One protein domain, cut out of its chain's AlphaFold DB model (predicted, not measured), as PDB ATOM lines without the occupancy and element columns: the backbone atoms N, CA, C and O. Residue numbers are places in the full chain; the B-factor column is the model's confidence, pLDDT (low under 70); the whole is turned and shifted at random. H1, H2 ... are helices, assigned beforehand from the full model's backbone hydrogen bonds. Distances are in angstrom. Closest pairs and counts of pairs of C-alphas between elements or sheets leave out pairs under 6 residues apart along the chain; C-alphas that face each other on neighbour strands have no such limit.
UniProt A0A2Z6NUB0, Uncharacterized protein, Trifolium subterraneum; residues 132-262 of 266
ATOM      1  N   PHE A 132       4.945  -6.631 -28.108       96.56
ATOM      2  CA  PHE A 132       6.114  -5.754 -28.197       96.56
ATOM      3  C   PHE A 132       7.238  -6.421 -28.986       96.56
ATOM      4  O   PHE A 132       7.784  -5.824 -29.915       96.56
ATOM      5  N   TYR A 133       7.561  -7.672 -28.658       95.50
ATOM      6  CA  TYR A 133       8.610  -8.425 -29.335       95.50
ATOM      7  C   TYR A 133       8.289  -8.652 -30.811       95.50
ATOM      8  O   TYR A 133       9.164  -8.512 -31.673       95.50
ATOM      9  N   MET A 134       7.023  -8.932 -31.123       95.81
ATOM     10  CA  MET A 134       6.590  -9.101 -32.499       95.81
ATOM     11  C   MET A 134       6.758  -7.801 -33.297       95.81
ATOM     12  O   MET A 134       7.337  -7.820 -34.385       95.81
ATOM     13  N   LEU A 135       6.365  -6.654 -32.737       97.06
ATOM     14  CA  LEU A 135       6.549  -5.352 -33.386       97.06
ATOM     15  C   LEU A 135       8.030  -4.958 -33.520       97.06
ATOM     16  O   LEU A 135       8.400  -4.412 -34.556       97.06
ATOM     17  N   ILE A 136       8.895  -5.294 -32.550       95.12
ATOM     18  CA  ILE A 136      10.360  -5.123 -32.667       95.12
ATOM     19  C   ILE A 136      10.894  -5.890 -33.886       95.12
ATOM     20  O   ILE A 136      11.655  -5.352 -34.691       95.12
ATOM     21  N   ILE A 137      10.501  -7.154 -34.053       92.75
ATOM     22  CA  ILE A 137      10.946  -7.951 -35.205       92.75
ATOM     23  C   ILE A 137      10.437  -7.333 -36.511       92.75
ATOM     24  O   ILE A 137      11.208  -7.201 -37.465       92.75
ATOM     25  N   LEU A 138       9.165  -6.937 -36.556       93.25
ATOM     26  CA  LEU A 138       8.523  -6.436 -37.772       93.25
ATOM     27  C   LEU A 138       8.990  -5.024 -38.154       93.25
ATOM     28  O   LEU A 138       9.041  -4.723 -39.347       93.25
ATOM     29  N   SER A 139       9.388  -4.181 -37.200       92.00
ATOM     30  CA  SER A 139       9.926  -2.840 -37.474       92.00
ATOM     31  C   SER A 139      11.319  -2.882 -38.110       92.00
ATOM     32  O   SER A 139      11.658  -2.027 -38.926       92.00
ATOM     33  N   THR A 140      12.110  -3.914 -37.804       86.12
ATOM     34  CA  THR A 140      13.454  -4.117 -38.381       86.12
ATOM     35  C   THR A 140      13.444  -4.791 -39.755       86.12
ATOM     36  O   THR A 140      14.506  -5.078 -40.314       86.12
ATOM     37  N   TYR A 141      12.262  -5.059 -40.315       78.94
ATOM     38  CA  TYR A 141      12.129  -5.742 -41.592       78.94
ATOM     39  C   TYR A 141      12.714  -4.895 -42.731       78.94
ATOM     40  O   TYR A 141      12.141  -3.895 -43.163       78.94
ATOM     41  N   ARG A 142      13.879  -5.318 -43.233       69.31
ATOM     42  CA  ARG A 142      14.485  -4.776 -44.450       69.31
ATOM     43  C   ARG A 142      13.942  -5.560 -45.636       69.31
ATOM     44  O   ARG A 142      14.245  -6.740 -45.796       69.31
ATOM     45  N   GLN A 143      13.099  -4.914 -46.427       63.28
ATOM     46  CA  GLN A 143      12.563  -5.501 -47.644       63.28
ATOM     47  C   GLN A 143      13.608  -5.413 -48.765       63.28
ATOM     48  O   GLN A 143      14.069  -4.324 -49.089       63.28
ATOM     49  N   GLU A 144      13.963  -6.559 -49.344       59.78
ATOM     50  CA  GLU A 144      14.591  -6.643 -50.668       59.78
ATOM     51  C   GLU A 144      13.473  -6.509 -51.721       59.78
ATOM     52  O   GLU A 144      12.417  -7.122 -51.537       59.78
ATOM     53  N   ASP A 145      13.691  -5.696 -52.762       55.06
ATOM     54  CA  ASP A 145      12.729  -5.065 -53.703       55.06
ATOM     55  C   ASP A 145      11.794  -5.984 -54.536       55.06
ATOM     56  O   ASP A 145      11.474  -5.701 -55.688       55.06
ATOM     57  N   ASN A 146      11.277  -7.076 -53.976       62.31
ATOM     58  CA  ASN A 146      10.411  -8.012 -54.688       62.31
ATOM     59  C   ASN A 146       8.970  -7.904 -54.175       62.31
ATOM     60  O   ASN A 146       8.642  -8.421 -53.099       62.31
ATOM     61  N   ALA A 147       8.115  -7.251 -54.964       60.56
ATOM     62  CA  ALA A 147       6.668  -7.201 -54.768       60.56
ATOM     63  C   ALA A 147       6.025  -8.607 -54.772       60.56
ATOM     64  O   ALA A 147       6.644  -9.591 -55.182       60.56
ATOM     65  N   PHE A 148       4.786  -8.708 -54.276       62.31
ATOM     66  CA  PHE A 148       3.954  -9.928 -54.270       62.31
ATOM     67  C   PHE A 148       4.471 -11.135 -53.468       62.31
ATOM     68  O   PHE A 148       3.844 -12.194 -53.467       62.31
ATOM     69  N   LYS A 149       5.579 -11.009 -52.729       75.50
ATOM     70  CA  LYS A 149       6.035 -12.087 -51.844       75.50
ATOM     71  C   LYS A 149       5.032 -12.315 -50.712       75.50
ATOM     72  O   LYS A 149       4.666 -11.382 -49.998       75.50
ATOM     73  N   PHE A 150       4.690 -13.578 -50.457       76.88
ATOM     74  CA  PHE A 150       3.838 -13.978 -49.329       76.88
ATOM     75  C   PHE A 150       4.392 -13.504 -47.971       76.88
ATOM     76  O   PHE A 150       3.638 -13.224 -47.036       76.88
ATOM     77  N   LYS A 151       5.716 -13.322 -47.880       80.56
ATOM     78  CA  LYS A 151       6.387 -12.697 -46.734       80.56
ATOM     79  C   LYS A 151       5.866 -11.283 -46.419       80.56
ATOM     80  O   LYS A 151       5.732 -10.962 -45.244       80.56
ATOM     81  N   LEU A 152       5.518 -10.472 -47.427       83.88
ATOM     82  CA  LEU A 152       4.945  -9.125 -47.245       83.88
ATOM     83  C   LEU A 152       3.525  -9.180 -46.686       83.88
ATOM     84  O   LEU A 152       3.173  -8.396 -45.806       83.88
ATOM     85  N   LEU A 153       2.732 -10.138 -47.170       88.31
ATOM     86  CA  LEU A 153       1.372 -10.365 -46.687       88.31
ATOM     87  C   LEU A 153       1.384 -10.827 -45.235       88.31
ATOM     88  O   LEU A 153       0.667 -10.275 -44.407       88.31
ATOM     89  N   SER A 154       2.246 -11.795 -44.919       89.81
ATOM     90  CA  SER A 154       2.405 -12.301 -43.555       89.81
ATOM     91  C   SER A 154       2.905 -11.213 -42.611       89.81
ATOM     92  O   SER A 154       2.392 -11.100 -41.505       89.81
ATOM     93  N   HIS A 155       3.865 -10.391 -43.049       91.75
ATOM     94  CA  HIS A 155       4.355  -9.248 -42.275       91.75
ATOM     95  C   HIS A 155       3.225  -8.261 -41.964       91.75
ATOM     96  O   HIS A 155       2.963  -7.991 -40.794       91.75
ATOM     97  N   SER A 156       2.501  -7.803 -42.989       94.38
ATOM     98  CA  SER A 156       1.425  -6.816 -42.828       94.38
ATOM     99  C   SER A 156       0.290  -7.345 -41.952       94.38
ATOM    100  O   SER A 156      -0.183  -6.644 -41.059       94.38
ATOM    101  N   ALA A 157      -0.091  -8.611 -42.148       96.12
ATOM    102  CA  ALA A 157      -1.076  -9.285 -41.311       96.12
ATOM    103  C   ALA A 157      -0.607  -9.410 -39.856       96.12
ATOM    104  O   ALA A 157      -1.384  -9.169 -38.939       96.12
ATOM    105  N   LEU A 158       0.662  -9.757 -39.621       96.88
ATOM    106  CA  LEU A 158       1.205  -9.858 -38.267       96.88
ATOM    107  C   LEU A 158       1.214  -8.504 -37.553       96.88
ATOM    108  O   LEU A 158       0.863  -8.474 -36.377       96.88
ATOM    109  N   VAL A 159       1.567  -7.402 -38.226       97.75
ATOM    110  CA  VAL A 159       1.507  -6.056 -37.621       97.75
ATOM    111  C   VAL A 159       0.071  -5.729 -37.211       97.75
ATOM    112  O   VAL A 159      -0.178  -5.460 -36.035       97.75
ATOM    113  N   ALA A 160      -0.875  -5.834 -38.149       98.00
ATOM    114  CA  ALA A 160      -2.282  -5.528 -37.900       98.00
ATOM    115  C   ALA A 160      -2.869  -6.407 -36.785       98.00
ATOM    116  O   ALA A 160      -3.437  -5.895 -35.818       98.00
ATOM    117  N   CYS A 161      -2.678  -7.727 -36.863       97.38
ATOM    118  CA  CYS A 161      -3.197  -8.657 -35.866       97.38
ATOM    119  C   CYS A 161      -2.532  -8.485 -34.493       97.38
ATOM    120  O   CYS A 161      -3.222  -8.645 -33.489       97.38
ATOM    121  N   SER A 162      -1.236  -8.160 -34.418       97.75
ATOM    122  CA  SER A 162      -0.550  -7.942 -33.130       97.75
ATOM    123  C   SER A 162      -1.045  -6.679 -32.440       97.75
ATOM    124  O   SER A 162      -1.313  -6.705 -31.243       97.75
ATOM    125  N   LEU A 163      -1.210  -5.584 -33.192       97.88
ATOM    126  CA  LEU A 163      -1.793  -4.351 -32.664       97.88
ATOM    127  C   LEU A 163      -3.226  -4.596 -32.195       97.88
ATOM    128  O   LEU A 163      -3.565  -4.301 -31.053       97.88
ATOM    129  N   HIS A 164      -4.046  -5.218 -33.044       96.94
ATOM    130  CA  HIS A 164      -5.437  -5.488 -32.713       96.94
ATOM    131  C   HIS A 164      -5.585  -6.420 -31.503       96.94
ATOM    132  O   HIS A 164      -6.557  -6.293 -30.766       96.94
ATOM    133  N   LEU A 165      -4.624  -7.319 -31.243       96.81
ATOM    134  CA  LEU A 165      -4.672  -8.239 -30.098       96.81
ATOM    135  C   LEU A 165      -4.778  -7.496 -28.763       96.81
ATOM    136  O   LEU A 165      -5.457  -7.980 -27.863       96.81
ATOM    137  N   LEU A 166      -4.206  -6.291 -28.667       96.88
ATOM    138  CA  LEU A 166      -4.345  -5.424 -27.493       96.88
ATOM    139  C   LEU A 166      -5.816  -5.133 -27.161       96.88
ATOM    140  O   LEU A 166      -6.168  -5.082 -25.988       96.88
ATOM    141  N   THR A 167      -6.692  -5.003 -28.164       95.19
ATOM    142  CA  THR A 167      -8.132  -4.800 -27.916       95.19
ATOM    143  C   THR A 167      -8.807  -6.031 -27.317       95.19
ATOM    144  O   THR A 167      -9.773  -5.893 -26.574       95.19
ATOM    145  N   GLY A 168      -8.284  -7.225 -27.614       92.19
ATOM    146  CA  GLY A 168      -8.864  -8.494 -27.185       92.19
ATOM    147  C   GLY A 168      -8.587  -8.823 -25.720       92.19
ATOM    148  O   GLY A 168      -9.496  -9.264 -25.025       92.19
ATOM    149  N   PHE A 169      -7.354  -8.610 -25.241       93.94
ATOM    150  CA  PHE A 169      -6.975  -8.971 -23.863       93.94
ATOM    151  C   PHE A 169      -6.850  -7.782 -22.902       93.94
ATOM    152  O   PHE A 169      -6.669  -8.004 -21.711       93.94
ATOM    153  N   ILE A 170      -6.917  -6.534 -23.383       94.25
ATOM    154  CA  ILE A 170      -6.968  -5.354 -22.506       94.25
ATOM    155  C   ILE A 170      -8.400  -4.839 -22.423       94.25
ATOM    156  O   ILE A 170      -9.019  -4.891 -21.367       94.25
ATOM    157  N   SER A 171      -8.896  -4.283 -23.528       92.19
ATOM    158  CA  SER A 171     -10.192  -3.612 -23.593       92.19
ATOM    159  C   SER A 171     -10.467  -3.164 -25.032       92.19
ATOM    160  O   SER A 171      -9.537  -2.705 -25.701       92.19
ATOM    161  N   PRO A 172     -11.718  -3.206 -25.525       91.00
ATOM    162  CA  PRO A 172     -12.069  -2.590 -26.803       91.00
ATOM    163  C   PRO A 172     -12.022  -1.052 -26.745       91.00
ATOM    164  O   PRO A 172     -11.996  -0.395 -27.789       91.00
ATOM    165  N   GLN A 173     -12.009  -0.446 -25.552       95.81
ATOM    166  CA  GLN A 173     -11.888   0.998 -25.382       95.81
ATOM    167  C   GLN A 173     -10.419   1.448 -25.457       95.81
ATOM    168  O   GLN A 173      -9.599   1.156 -24.590       95.81
ATOM    169  N   PHE A 174     -10.090   2.271 -26.457       96.56
ATOM    170  CA  PHE A 174      -8.725   2.784 -26.659       96.56
ATOM    171  C   PHE A 174      -8.168   3.613 -25.494       96.56
ATOM    172  O   PHE A 174      -6.950   3.690 -25.338       96.56
ATOM    173  N   GLN A 175      -9.029   4.216 -24.670       97.19
ATOM    174  CA  GLN A 175      -8.603   4.926 -23.463       97.19
ATOM    175  C   GLN A 175      -7.938   3.974 -22.456       97.19
ATOM    176  O   GLN A 175      -6.912   4.325 -21.873       97.19
ATOM    177  N   ASP A 176      -8.475   2.764 -22.295       96.50
ATOM    178  CA  ASP A 176      -7.931   1.757 -21.380       96.50
ATOM    179  C   ASP A 176      -6.627   1.183 -21.924       96.50
ATOM    180  O   ASP A 176      -5.636   1.106 -21.199       96.50
ATOM    181  N   ILE A 177      -6.588   0.875 -23.228       97.00
ATOM    182  CA  ILE A 177      -5.360   0.439 -23.905       97.00
ATOM    183  C   ILE A 177      -4.256   1.482 -23.709       97.00
ATOM    184  O   ILE A 177      -3.142   1.139 -23.318       97.00
ATOM    185  N   ALA A 178      -4.554   2.765 -23.934       97.44
ATOM    186  CA  ALA A 178      -3.582   3.832 -23.739       97.44
ATOM    187  C   ALA A 178      -3.102   3.924 -22.286       97.44
ATOM    188  O   ALA A 178      -1.904   4.084 -22.070       97.44
ATOM    189  N   ASN A 179      -3.995   3.788 -21.303       96.62
ATOM    190  CA  ASN A 179      -3.625   3.817 -19.887       96.62
ATOM    191  C   ASN A 179      -2.702   2.650 -19.511       96.62
ATOM    192  O   ASN A 179      -1.675   2.871 -18.866       96.62
ATOM    193  N   VAL A 180      -3.021   1.431 -19.957       95.62
ATOM    194  CA  VAL A 180      -2.186   0.242 -19.720       95.62
ATOM    195  C   VAL A 180      -0.820   0.396 -20.383       95.62
ATOM    196  O   VAL A 180       0.206   0.163 -19.742       95.62
ATOM    197  N   LEU A 181      -0.781   0.850 -21.639       96.00
ATOM    198  CA  LEU A 181       0.477   1.098 -22.341       96.00
ATOM    199  C   LEU A 181       1.304   2.185 -21.648       96.00
ATOM    200  O   LEU A 181       2.499   1.992 -21.473       96.00
ATOM    201  N   LEU A 182       0.696   3.295 -21.220       96.50
ATOM    202  CA  LEU A 182       1.386   4.394 -20.529       96.50
ATOM    203  C   LEU A 182       1.960   3.992 -19.167       96.50
ATOM    204  O   LEU A 182       2.986   4.538 -18.764       96.50
ATOM    205  N   ALA A 183       1.325   3.048 -18.475       95.19
ATOM    206  CA  ALA A 183       1.840   2.487 -17.229       95.19
ATOM    207  C   ALA A 183       2.997   1.495 -17.453       95.19
ATOM    208  O   ALA A 183       3.734   1.182 -16.518       95.19
ATOM    209  N   HIS A 184       3.173   0.991 -18.678       94.19
ATOM    210  CA  HIS A 184       4.180  -0.015 -18.984       94.19
ATOM    211  C   HIS A 184       5.593   0.600 -19.084       94.19
ATOM    212  O   HIS A 184       5.800   1.562 -19.829       94.19
ATOM    213  N   PRO A 185       6.625   0.017 -18.437       93.00
ATOM    214  CA  PRO A 185       7.972   0.602 -18.386       93.00
ATOM    215  C   PRO A 185       8.650   0.724 -19.758       93.00
ATOM    216  O   PRO A 185       9.558   1.530 -19.937       93.00
ATOM    217  N   LYS A 186       8.212  -0.069 -20.742       93.56
ATOM    218  CA  LYS A 186       8.734  -0.057 -22.119       93.56
ATOM    219  C   LYS A 186       7.823   0.695 -23.105       93.56
ATOM    220  O   LYS A 186       7.886   0.419 -24.301       93.56
ATOM    221  N   VAL A 187       6.957   1.604 -22.642       94.81
ATOM    222  CA  VAL A 187       6.010   2.330 -23.518       94.81
ATOM    223  C   VAL A 187       6.700   3.073 -24.661       94.81
ATOM    224  O   VAL A 187       6.224   3.047 -25.793       94.81
ATOM    225  N   ASP A 188       7.851   3.686 -24.394       94.25
ATOM    226  CA  ASP A 188       8.593   4.448 -25.398       94.25
ATOM    227  C   ASP A 188       9.159   3.545 -26.496       94.25
ATOM    228  O   ASP A 188       9.106   3.899 -27.673       94.25
ATOM    229  N   LEU A 189       9.638   2.355 -26.116       94.50
ATOM    230  CA  LEU A 189      10.064   1.324 -27.059       94.50
ATOM    231  C   LEU A 189       8.880   0.862 -27.908       94.50
ATOM    232  O   LEU A 189       9.013   0.779 -29.123       94.50
ATOM    233  N   PHE A 190       7.724   0.602 -27.287       95.81
ATOM    234  CA  PHE A 190       6.506   0.245 -28.014       95.81
ATOM    235  C   PHE A 190       6.104   1.313 -29.026       95.81
ATOM    236  O   PHE A 190       5.828   0.974 -30.172       95.81
ATOM    237  N   MET A 191       6.097   2.589 -28.630       95.88
ATOM    238  CA  MET A 191       5.785   3.693 -29.537       95.88
ATOM    239  C   MET A 191       6.731   3.696 -30.739       95.88
ATOM    240  O   MET A 191       6.267   3.753 -31.873       95.88
ATOM    241  N   ASP A 192       8.039   3.575 -30.523       94.56
ATOM    242  CA  ASP A 192       9.001   3.554 -31.625       94.56
ATOM    243  C   ASP A 192       8.757   2.370 -32.580       94.56
ATOM    244  O   ASP A 192       8.572   2.550 -33.789       94.56
ATOM    245  N   VAL A 193       8.641   1.151 -32.044       96.00
ATOM    246  CA  VAL A 193       8.511  -0.048 -32.888       96.00
ATOM    247  C   VAL A 193       7.134  -0.214 -33.516       96.00
ATOM    248  O   VAL A 193       7.051  -0.717 -34.636       96.00
ATOM    249  N   ALA A 194       6.058   0.231 -32.864       97.00
ATOM    250  CA  ALA A 194       4.719   0.198 -33.442       97.00
ATOM    251  C   ALA A 194       4.664   1.109 -34.673       97.00
ATOM    252  O   ALA A 194       4.341   0.647 -35.767       97.00
ATOM    253  N   PHE A 195       5.089   2.368 -34.540       96.25
ATOM    254  CA  PHE A 195       5.138   3.297 -35.670       96.25
ATOM    255  C   PHE A 195       6.129   2.833 -36.743       96.25
ATOM    256  O   PHE A 195       5.810   2.890 -37.933       96.25
ATOM    257  N   GLY A 196       7.297   2.324 -36.340       94.62
ATOM    258  CA  GLY A 196       8.275   1.731 -37.249       94.62
ATOM    259  C   GLY A 196       7.686   0.581 -38.071       94.62
ATOM    260  O   GLY A 196       7.812   0.571 -39.293       94.62
ATOM    261  N   SER A 197       6.977  -0.349 -37.429       95.75
ATOM    262  CA  SER A 197       6.340  -1.482 -38.106       95.75
ATOM    263  C   SER A 197       5.223  -1.053 -39.062       95.75
ATOM    264  O   SER A 197       5.173  -1.548 -40.187       95.75
ATOM    265  N   VAL A 198       4.385  -0.081 -38.683       96.69
ATOM    266  CA  VAL A 198       3.308   0.421 -39.554       96.69
ATOM    267  C   VAL A 198       3.880   1.170 -40.750       96.69
ATOM    268  O   VAL A 198       3.399   0.997 -41.867       96.69
ATOM    269  N   ARG A 199       4.977   1.913 -40.570       94.50
ATOM    270  CA  ARG A 199       5.708   2.520 -41.689       94.50
ATOM    271  C   ARG A 199       6.217   1.470 -42.680       94.50
ATOM    272  O   ARG A 199       6.168   1.705 -43.885       94.50
ATOM    273  N   VAL A 200       6.687   0.316 -42.198       92.50
ATOM    274  CA  VAL A 200       7.066  -0.798 -43.081       92.50
ATOM    275  C   VAL A 200       5.849  -1.323 -43.845       92.50
ATOM    276  O   VAL A 200       5.959  -1.516 -45.050       92.50
ATOM    277  N   VAL A 201       4.688  -1.488 -43.200       93.38
ATOM    278  CA  VAL A 201       3.449  -1.919 -43.882       93.38
ATOM    279  C   VAL A 201       3.036  -0.943 -44.988       93.38
ATOM    280  O   VAL A 201       2.730  -1.378 -46.097       93.38
ATOM    281  N   VAL A 202       3.096   0.368 -44.727       93.94
ATOM    282  CA  VAL A 202       2.836   1.402 -45.746       93.94
ATOM    283  C   VAL A 202       3.799   1.246 -46.923       93.94
ATOM    284  O   VAL A 202       3.361   1.197 -48.069       93.94
ATOM    285  N   ARG A 203       5.096   1.060 -46.657       90.38
ATOM    286  CA  ARG A 203       6.102   0.840 -47.707       90.38
ATOM    287  C   ARG A 203       5.856  -0.453 -48.500       90.38
ATOM    288  O   ARG A 203       6.026  -0.459 -49.717       90.38
ATOM    289  N   CYS A 204       5.442  -1.538 -47.842       88.31
ATOM    290  CA  CYS A 204       5.064  -2.791 -48.504       88.31
ATOM    291  C   CYS A 204       3.904  -2.568 -49.488       88.31
ATOM    292  O   CYS A 204       3.933  -3.090 -50.608       88.31
ATOM    293  N   LEU A 205       2.899  -1.788 -49.075       91.69
ATOM    294  CA  LEU A 205       1.768  -1.414 -49.919       91.69
ATOM    295  C   LEU A 205       2.218  -0.537 -51.094       91.69
ATOM    296  O   LEU A 205       1.883  -0.854 -52.232       91.69
ATOM    297  N   GLU A 206       3.027   0.497 -50.850       90.31
ATOM    298  CA  GLU A 206       3.572   1.378 -51.895       90.31
ATOM    299  C   GLU A 206       4.343   0.595 -52.965       90.31
ATOM    300  O   GLU A 206       4.066   0.736 -54.156       90.31
ATOM    301  N   ILE A 207       5.270  -0.280 -52.557       86.00
ATOM    302  CA  ILE A 207       6.054  -1.117 -53.481       86.00
ATOM    303  C   ILE A 207       5.134  -2.007 -54.319       86.00
ATOM    304  O   ILE A 207       5.332  -2.139 -55.528       86.00
ATOM    305  N   THR A 208       4.121  -2.609 -53.691       87.81
ATOM    306  CA  THR A 208       3.195  -3.512 -54.386       87.81
ATOM    307  C   THR A 208       2.295  -2.749 -55.356       87.81
ATOM    308  O   THR A 208       2.102  -3.204 -56.478       87.81
ATOM    309  N   LEU A 209       1.809  -1.561 -54.981       88.38
ATOM    310  CA  LEU A 209       1.032  -0.689 -55.864       88.38
ATOM    311  C   LEU A 209       1.850  -0.227 -57.075       88.38
ATOM    312  O   LEU A 209       1.347  -0.259 -58.195       88.38
ATOM    313  N   ILE A 210       3.115   0.154 -56.870       87.62
ATOM    314  CA  ILE A 210       4.021   0.536 -57.963       87.62
ATOM    315  C   ILE A 210       4.257  -0.647 -58.908       87.62
ATOM    316  O   ILE A 210       4.257  -0.460 -60.123       87.62
ATOM    317  N   ALA A 211       4.464  -1.852 -58.368       84.62
ATOM    318  CA  ALA A 211       4.640  -3.057 -59.173       84.62
ATOM    319  C   ALA A 211       3.374  -3.384 -59.975       84.62
ATOM    320  O   ALA A 211       3.454  -3.508 -61.193       84.62
ATOM    321  N   CYS A 212       2.203  -3.389 -59.327       80.75
ATOM    322  CA  CYS A 212       0.915  -3.533 -60.002       80.75
ATOM    323  C   CYS A 212       0.753  -2.515 -61.128       80.75
ATOM    324  O   CYS A 212       0.409  -2.896 -62.235       80.75
ATOM    325  N   TYR A 213       1.024  -1.231 -60.878       80.19
ATOM    326  CA  TYR A 213       0.882  -0.186 -61.892       80.19
ATOM    327  C   TYR A 213       1.779  -0.417 -63.118       80.19
ATOM    328  O   TYR A 213       1.350  -0.180 -64.243       80.19
ATOM    329  N   LYS A 214       3.011  -0.902 -62.913       78.75
ATOM    330  CA  LYS A 214       3.920  -1.271 -64.010       78.75
ATOM    331  C   LYS A 214       3.434  -2.508 -64.771       78.75
ATOM    332  O   LYS A 214       3.570  -2.544 -65.988       78.75
ATOM    333  N   ASP A 215       2.848  -3.475 -64.071       67.31
ATOM    334  CA  ASP A 215       2.331  -4.709 -64.669       67.31
ATOM    335  C   ASP A 215       0.979  -4.493 -65.377       67.31
ATOM    336  O   ASP A 215       0.723  -5.124 -66.395       67.31
ATOM    337  N   PHE A 216       0.150  -3.533 -64.943       55.69
ATOM    338  CA  PHE A 216      -1.130  -3.176 -65.582       55.69
ATOM    339  C   PHE A 216      -0.990  -2.685 -67.034       55.69
ATOM    340  O   PHE A 216      -1.993  -2.627 -67.747       55.69
ATOM    341  N   SER A 217       0.221  -2.371 -67.515       56.34
ATOM    342  CA  SER A 217       0.447  -2.145 -68.951       56.34
ATOM    343  C   SER A 217       0.392  -3.433 -69.792       56.34
ATOM    344  O   SER A 217       0.434  -3.349 -71.017       56.34
ATOM    345  N   MET A 218       0.296  -4.610 -69.160       52.38
ATOM    346  CA  MET A 218       0.153  -5.935 -69.772       52.38
ATOM    347  C   MET A 218      -0.847  -6.789 -68.967       52.38
ATOM    348  O   MET A 218      -0.453  -7.436 -68.012       52.38
ATOM    349  N   GLU A 219      -2.123  -6.791 -69.377       54.28
ATOM    350  CA  GLU A 219      -3.243  -7.621 -68.866       54.28
ATOM    351  C   GLU A 219      -3.485  -7.657 -67.335       54.28
ATOM    352  O   GLU A 219      -2.647  -8.021 -66.516       54.28
ATOM    353  N   SER A 220      -4.718  -7.349 -66.921       57.97
ATOM    354  CA  SER A 220      -5.132  -7.393 -65.512       57.97
ATOM    355  C   SER A 220      -4.998  -8.803 -64.916       57.97
ATOM    356  O   SER A 220      -5.706  -9.727 -65.326       57.97
ATOM    357  N   ASN A 221      -4.147  -8.968 -63.900       67.69
ATOM    358  CA  ASN A 221      -4.010 -10.220 -63.156       67.69
ATOM    359  C   ASN A 221      -4.844 -10.175 -61.861       67.69
ATOM    360  O   ASN A 221      -4.441  -9.534 -60.886       67.69
ATOM    361  N   LEU A 222      -5.967 -10.904 -61.820       70.69
ATOM    362  CA  LEU A 222      -6.886 -11.005 -60.667       70.69
ATOM    363  C   LEU A 222      -6.187 -11.332 -59.333       70.69
ATOM    364  O   LEU A 222      -6.637 -10.907 -58.269       70.69
ATOM    365  N   LEU A 223      -5.080 -12.080 -59.363       79.69
ATOM    366  CA  LEU A 223      -4.328 -12.432 -58.155       79.69
ATOM    367  C   LEU A 223      -3.568 -11.225 -57.581       79.69
ATOM    368  O   LEU A 223      -3.450 -11.096 -56.364       79.69
ATOM    369  N   SER A 224      -3.090 -10.317 -58.435       78.88
ATOM    370  CA  SER A 224      -2.380  -9.103 -58.010       78.88
ATOM    371  C   SER A 224      -3.316  -8.107 -57.313       78.88
ATOM    372  O   SER A 224      -2.971  -7.567 -56.261       78.88
ATOM    373  N   GLU A 225      -4.540  -7.954 -57.824       83.69
ATOM    374  CA  GLU A 225      -5.574  -7.102 -57.230       83.69
ATOM    375  C   GLU A 225      -5.986  -7.594 -55.841       83.69
ATOM    376  O   GLU A 225      -6.083  -6.799 -54.906       83.69
ATOM    377  N   GLN A 226      -6.157  -8.909 -55.666       86.62
ATOM    378  CA  GLN A 226      -6.464  -9.498 -54.358       86.62
ATOM    379  C   GLN A 226      -5.346  -9.258 -53.338       86.62
ATOM    380  O   GLN A 226      -5.620  -8.962 -52.173       86.62
ATOM    381  N   VAL A 227      -4.084  -9.361 -53.767       87.62
ATOM    382  CA  VAL A 227      -2.920  -9.085 -52.916       87.62
ATOM    383  C   VAL A 227      -2.898  -7.618 -52.485       87.62
ATOM    384  O   VAL A 227      -2.733  -7.341 -51.295       87.62
ATOM    385  N   VAL A 228      -3.112  -6.683 -53.416       89.69
ATOM    386  CA  VAL A 228      -3.199  -5.247 -53.105       89.69
ATOM    387  C   VAL A 228      -4.356  -4.964 -52.157       89.69
ATOM    388  O   VAL A 228      -4.149  -4.311 -51.138       89.69
ATOM    389  N   TYR A 229      -5.547  -5.492 -52.441       92.00
ATOM    390  CA  TYR A 229      -6.719  -5.313 -51.589       92.00
ATOM    391  C   TYR A 229      -6.450  -5.791 -50.158       92.00
ATOM    392  O   TYR A 229      -6.719  -5.069 -49.197       92.00
ATOM    393  N   PHE A 230      -5.848  -6.973 -50.003       91.81
ATOM    394  CA  PHE A 230      -5.471  -7.488 -48.692       91.81
ATOM    395  C   PHE A 230      -4.472  -6.568 -47.974       91.81
ATOM    396  O   PHE A 230      -4.664  -6.263 -46.797       91.81
ATOM    397  N   LEU A 231      -3.429  -6.099 -48.666       93.00
ATOM    398  CA  LEU A 231      -2.449  -5.174 -48.087       93.00
ATOM    399  C   LEU A 231      -3.085  -3.843 -47.679       93.00
ATOM    400  O   LEU A 231      -2.762  -3.342 -46.604       93.00
ATOM    401  N   CYS A 232      -4.012  -3.306 -48.478       95.50
ATOM    402  CA  CYS A 232      -4.782  -2.115 -48.123       95.50
ATOM    403  C   CYS A 232      -5.531  -2.323 -46.805       95.50
ATOM    404  O   CYS A 232      -5.395  -1.499 -45.907       95.50
ATOM    405  N   GLN A 233      -6.235  -3.449 -46.648       96.44
ATOM    406  CA  GLN A 233      -6.975  -3.763 -45.420       96.44
ATOM    407  C   GLN A 233      -6.054  -3.868 -44.193       96.44
ATOM    408  O   GLN A 233      -6.357  -3.312 -43.138       96.44
ATOM    409  N   GLN A 234      -4.899  -4.538 -44.316       96.31
ATOM    410  CA  GLN A 234      -3.949  -4.643 -43.196       96.31
ATOM    411  C   GLN A 234      -3.294  -3.296 -42.857       96.31
ATOM    412  O   GLN A 234      -3.076  -2.982 -41.683       96.31
ATOM    413  N   CYS A 235      -2.987  -2.490 -43.876       96.81
ATOM    414  CA  CYS A 235      -2.441  -1.147 -43.718       96.81
ATOM    415  C   CYS A 235      -3.447  -0.223 -43.023       96.81
ATOM    416  O   CYS A 235      -3.110   0.413 -42.026       96.81
ATOM    417  N   GLU A 236      -4.694  -0.215 -43.495       98.00
ATOM    418  CA  GLU A 236      -5.787   0.562 -42.918       98.00
ATOM    419  C   GLU A 236      -6.018   0.193 -41.452       98.00
ATOM    420  O   GLU A 236      -5.977   1.076 -40.596       98.00
ATOM    421  N   ALA A 237      -6.160  -1.098 -41.136       97.75
ATOM    422  CA  ALA A 237      -6.352  -1.557 -39.760       97.75
ATOM    423  C   ALA A 237      -5.204  -1.111 -38.834       97.75
ATOM    424  O   ALA A 237      -5.433  -0.648 -37.714       97.75
ATOM    425  N   SER A 238      -3.962  -1.195 -39.317       98.12
ATOM    426  CA  SER A 238      -2.779  -0.778 -38.558       98.12
ATOM    427  C   SER A 238      -2.735   0.737 -38.323       98.12
ATOM    428  O   SER A 238      -2.435   1.192 -37.215       98.12
ATOM    429  N   LEU A 239      -3.055   1.531 -39.352       98.31
ATOM    430  CA  LEU A 239      -3.108   2.992 -39.270       98.31
ATOM    431  C   LEU A 239      -4.233   3.461 -38.346       98.31
ATOM    432  O   LEU A 239      -3.988   4.303 -37.482       98.31
ATOM    433  N   GLN A 240      -5.430   2.887 -38.476       98.06
ATOM    434  CA  GLN A 240      -6.576   3.202 -37.619       98.06
ATOM    435  C   GLN A 240      -6.278   2.898 -36.148       98.06
ATOM    436  O   GLN A 240      -6.626   3.696 -35.273       98.06
ATOM    437  N   PHE A 241      -5.585   1.792 -35.861       98.12
ATOM    438  CA  PHE A 241      -5.185   1.456 -34.497       98.12
ATOM    439  C   PHE A 241      -4.257   2.521 -33.892       98.12
ATOM    440  O   PHE A 241      -4.533   3.055 -32.814       98.12
ATOM    441  N   ILE A 242      -3.174   2.884 -34.596       97.12
ATOM    442  CA  ILE A 242      -2.240   3.920 -34.124       97.12
ATOM    443  C   ILE A 242      -2.937   5.277 -34.008       97.12
ATOM    444  O   ILE A 242      -2.726   5.997 -33.028       97.12
ATOM    445  N   GLN A 243      -3.777   5.633 -34.980       97.31
ATOM    446  CA  GLN A 243      -4.547   6.872 -34.956       97.31
ATOM    447  C   GLN A 243      -5.433   6.944 -33.708       97.31
ATOM    448  O   GLN A 243      -5.441   7.968 -33.026       97.31
ATOM    449  N   SER A 244      -6.121   5.853 -33.374       98.12
ATOM    450  CA  SER A 244      -7.004   5.769 -32.207       98.12
ATOM    451  C   SER A 244      -6.241   5.903 -30.882       98.12
ATOM    452  O   SER A 244      -6.721   6.558 -29.955       98.12
ATOM    453  N   LEU A 245      -5.010   5.379 -30.800       96.81
ATOM    454  CA  LEU A 245      -4.110   5.650 -29.670       96.81
ATOM    455  C   LEU A 245      -3.667   7.119 -29.621       96.81
ATOM    456  O   LEU A 245      -3.669   7.731 -28.556       96.81
ATOM    457  N   CYS A 246      -3.334   7.723 -30.763       96.44
ATOM    458  CA  CYS A 246      -2.928   9.133 -30.839       96.44
ATOM    459  C   CYS A 246      -4.061  10.117 -30.517       96.44
ATOM    460  O   CYS A 246      -3.799  11.276 -30.188       96.44
ATOM    461  N   GLN A 247      -5.318   9.683 -30.608       97.25
ATOM    462  CA  GLN A 247      -6.464  10.463 -30.144       97.25
ATOM    463  C   GLN A 247      -6.517  10.550 -28.611       97.25
ATOM    464  O   GLN A 247      -7.076  11.511 -28.082       97.25
ATOM    465  N   GLN A 248      -5.874   9.623 -27.892       97.44
ATOM    466  CA  GLN A 248      -5.782   9.670 -26.434       97.44
ATOM    467  C   GLN A 248      -4.769  10.741 -26.010       97.44
ATOM    468  O   GLN A 248      -3.578  10.661 -26.323       97.44
ATOM    469  N   LYS A 249      -5.241  11.764 -25.284       96.44
ATOM    470  CA  LYS A 249      -4.460  12.970 -24.949       96.44
ATOM    471  C   LYS A 249      -3.102  12.645 -24.314       96.44
ATOM    472  O   LYS A 249      -2.081  13.101 -24.820       96.44
ATOM    473  N   LEU A 250      -3.094  11.830 -23.258       95.88
ATOM    474  CA  LEU A 250      -1.873  11.484 -22.521       95.88
ATOM    475  C   LEU A 250      -0.896  10.660 -23.370       95.88
ATOM    476  O   LEU A 250       0.315  10.860 -23.295       95.88
ATOM    477  N   PHE A 251      -1.413   9.771 -24.224       96.50
ATOM    478  CA  PHE A 251      -0.585   8.976 -25.131       96.50
ATOM    479  C   PHE A 251       0.111   9.872 -26.158       96.50
ATOM    480  O   PHE A 251       1.321   9.774 -26.358       96.50
ATOM    481  N   LYS A 252      -0.640  10.805 -26.755       95.25
ATOM    482  CA  LYS A 252      -0.106  11.808 -27.682       95.25
ATOM    483  C   LYS A 252       0.949  12.696 -27.027       95.25
ATOM    484  O   LYS A 252       1.991  12.937 -27.628       95.25
ATOM    485  N   GLU A 253       0.703  13.174 -25.809       95.06
ATOM    486  CA  GLU A 253       1.667  13.989 -25.059       95.06
ATOM    487  C   GLU A 253       2.965  13.217 -24.794       95.06
ATOM    488  O   GLU A 253       4.053  13.737 -25.057       95.06
ATOM    489  N   ARG A 254       2.871  11.952 -24.358       93.62
ATOM    490  CA  ARG A 254       4.048  11.093 -24.163       93.62
ATOM    491  C   ARG A 254       4.821  10.880 -25.466       93.62
ATOM    492  O   ARG A 254       6.044  11.023 -25.468       93.62
ATOM    493  N   LEU A 255       4.118  10.615 -26.567       91.94
ATOM    494  CA  LEU A 255       4.710  10.426 -27.894       91.94
ATOM    495  C   LEU A 255       5.469  11.671 -28.380       91.94
ATOM    496  O   LEU A 255       6.580  11.557 -28.898       91.94
ATOM    497  N   LEU A 256       4.886  12.864 -28.216       89.62
ATOM    498  CA  LEU A 256       5.528  14.122 -28.606       89.62
ATOM    499  C   LEU A 256       6.794  14.380 -27.785       89.62
ATOM    500  O   LEU A 256       7.823  14.748 -28.352       89.62
ATOM    501  N   ASN A 257       6.749  14.118 -26.478       86.31
ATOM    502  CA  ASN A 257       7.912  14.271 -25.607       86.31
ATOM    503  C   ASN A 257       9.040  13.302 -25.986       86.31
ATOM    504  O   ASN A 257      10.194  13.718 -26.059       86.31
ATOM    505  N   ASN A 258       8.718  12.045 -26.302       77.06
ATOM    506  CA  ASN A 258       9.694  11.043 -26.737       77.06
ATOM    507  C   ASN A 258      10.480  11.506 -27.985       77.06
ATOM    508  O   ASN A 258      11.713  11.496 -27.982       77.06
ATOM    509  N   LYS A 259       9.793  12.049 -29.001       63.62
ATOM    510  CA  LYS A 259      10.456  12.588 -30.206       63.62
ATOM    511  C   LYS A 259      11.394  13.759 -29.906       63.62
ATOM    512  O   LYS A 259      12.460  13.863 -30.516       63.62
ATOM    513  N   VAL A 260      11.033  14.629 -28.960       55.03
ATOM    514  CA  VAL A 260      11.892  15.754 -28.550       55.03
ATOM    515  C   VAL A 260      13.177  15.247 -27.889       55.03
ATOM    516  O   VAL A 260      14.241  15.810 -28.138       55.03
ATOM    517  N   PHE A 261      13.117  14.166 -27.106       42.50
ATOM    518  CA  PHE A 261      14.311  13.555 -26.511       42.50
ATOM    519  C   PHE A 261      15.201  12.863 -27.546       42.50
ATOM    520  O   PHE A 261      16.414  13.055 -27.508       42.50
ATOM    521  N   GLN A 262      14.630  12.137 -28.513       48.38
ATOM    522  CA  GLN A 262      15.415  11.517 -29.589       48.38
ATOM    523  C   GLN A 262      16.119  12.554 -30.482       48.38
ATOM    524  O   GLN A 262      17.244  12.325 -30.909       48.38
TER     525      GLN A 262
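What this domain is: This is residues 132 to 262 of the 266 residues of an uncharacterized protein of Trifolium subterraneum (UniProt A0A2Z6NUB0). The long helices H4 and H5 form a hairpin that makes the longest axis, and H2 packs along it to complete a three-helix, up-and-down bundle, each helix running against the one before. Short H1 packs beside H2 and H4, while H3 and H6 lie crosswise at the end where H4 begins and H5 ends. The printed part has 131 residues with six named helices, H1 to H6 in chain order, and no named strand: all helix. It is compact, with a radius of gyration of the C-alphas of 16.3 A, but elongated, spanning 53 by 31 by 22 A.

Where its parts are: Find C-alpha 187 at (6.010, 2.330, -23.518); from there H4 runs 41.9 A to residue 215. H5, residues 222 to 246, covers 36.2 A, and H2, residues 150 to 169, covers 28.1 A with a kink of 33 degrees near residue 163. H1 is residues 132 to 139, H3 174 to 183, and H6 249 to 262, ending at C-alpha 262 at (15.415, 11.517, -29.589).

How they stand to each other: Look first at the hairpin of H4 and H5, which touch at a shallow tilt of 25 degrees, closest at the C-alphas of Leu 205 and Leu 231, 5.9 A. H2 touches H5, closest at the C-alphas of Ala 160 and Ser 238, 4.8 A. H1 touches H4 at its residues 190 to 200 alone, closest at the C-alphas of Ser 139 and Ser 197, 3.9 A. H3 touches H6 at a steep tilt of 44 degrees, closest at the C-alphas of Ala 178 and Phe 251, 6.1 A. H2 and H6 are apart. Every O i to N i+4 pair is within hydrogen-bond range in H1, H3, H4, H5 and H6, against 13 of 16 in H2.

The domain as a whole: The C-alphas farthest apart, Ala 183 and Met 218, are 53.2 A apart. The printed part has no cut and no long link. Confidence is under 70 at residues 142 to 148, 215 to 221 and 259 to 262.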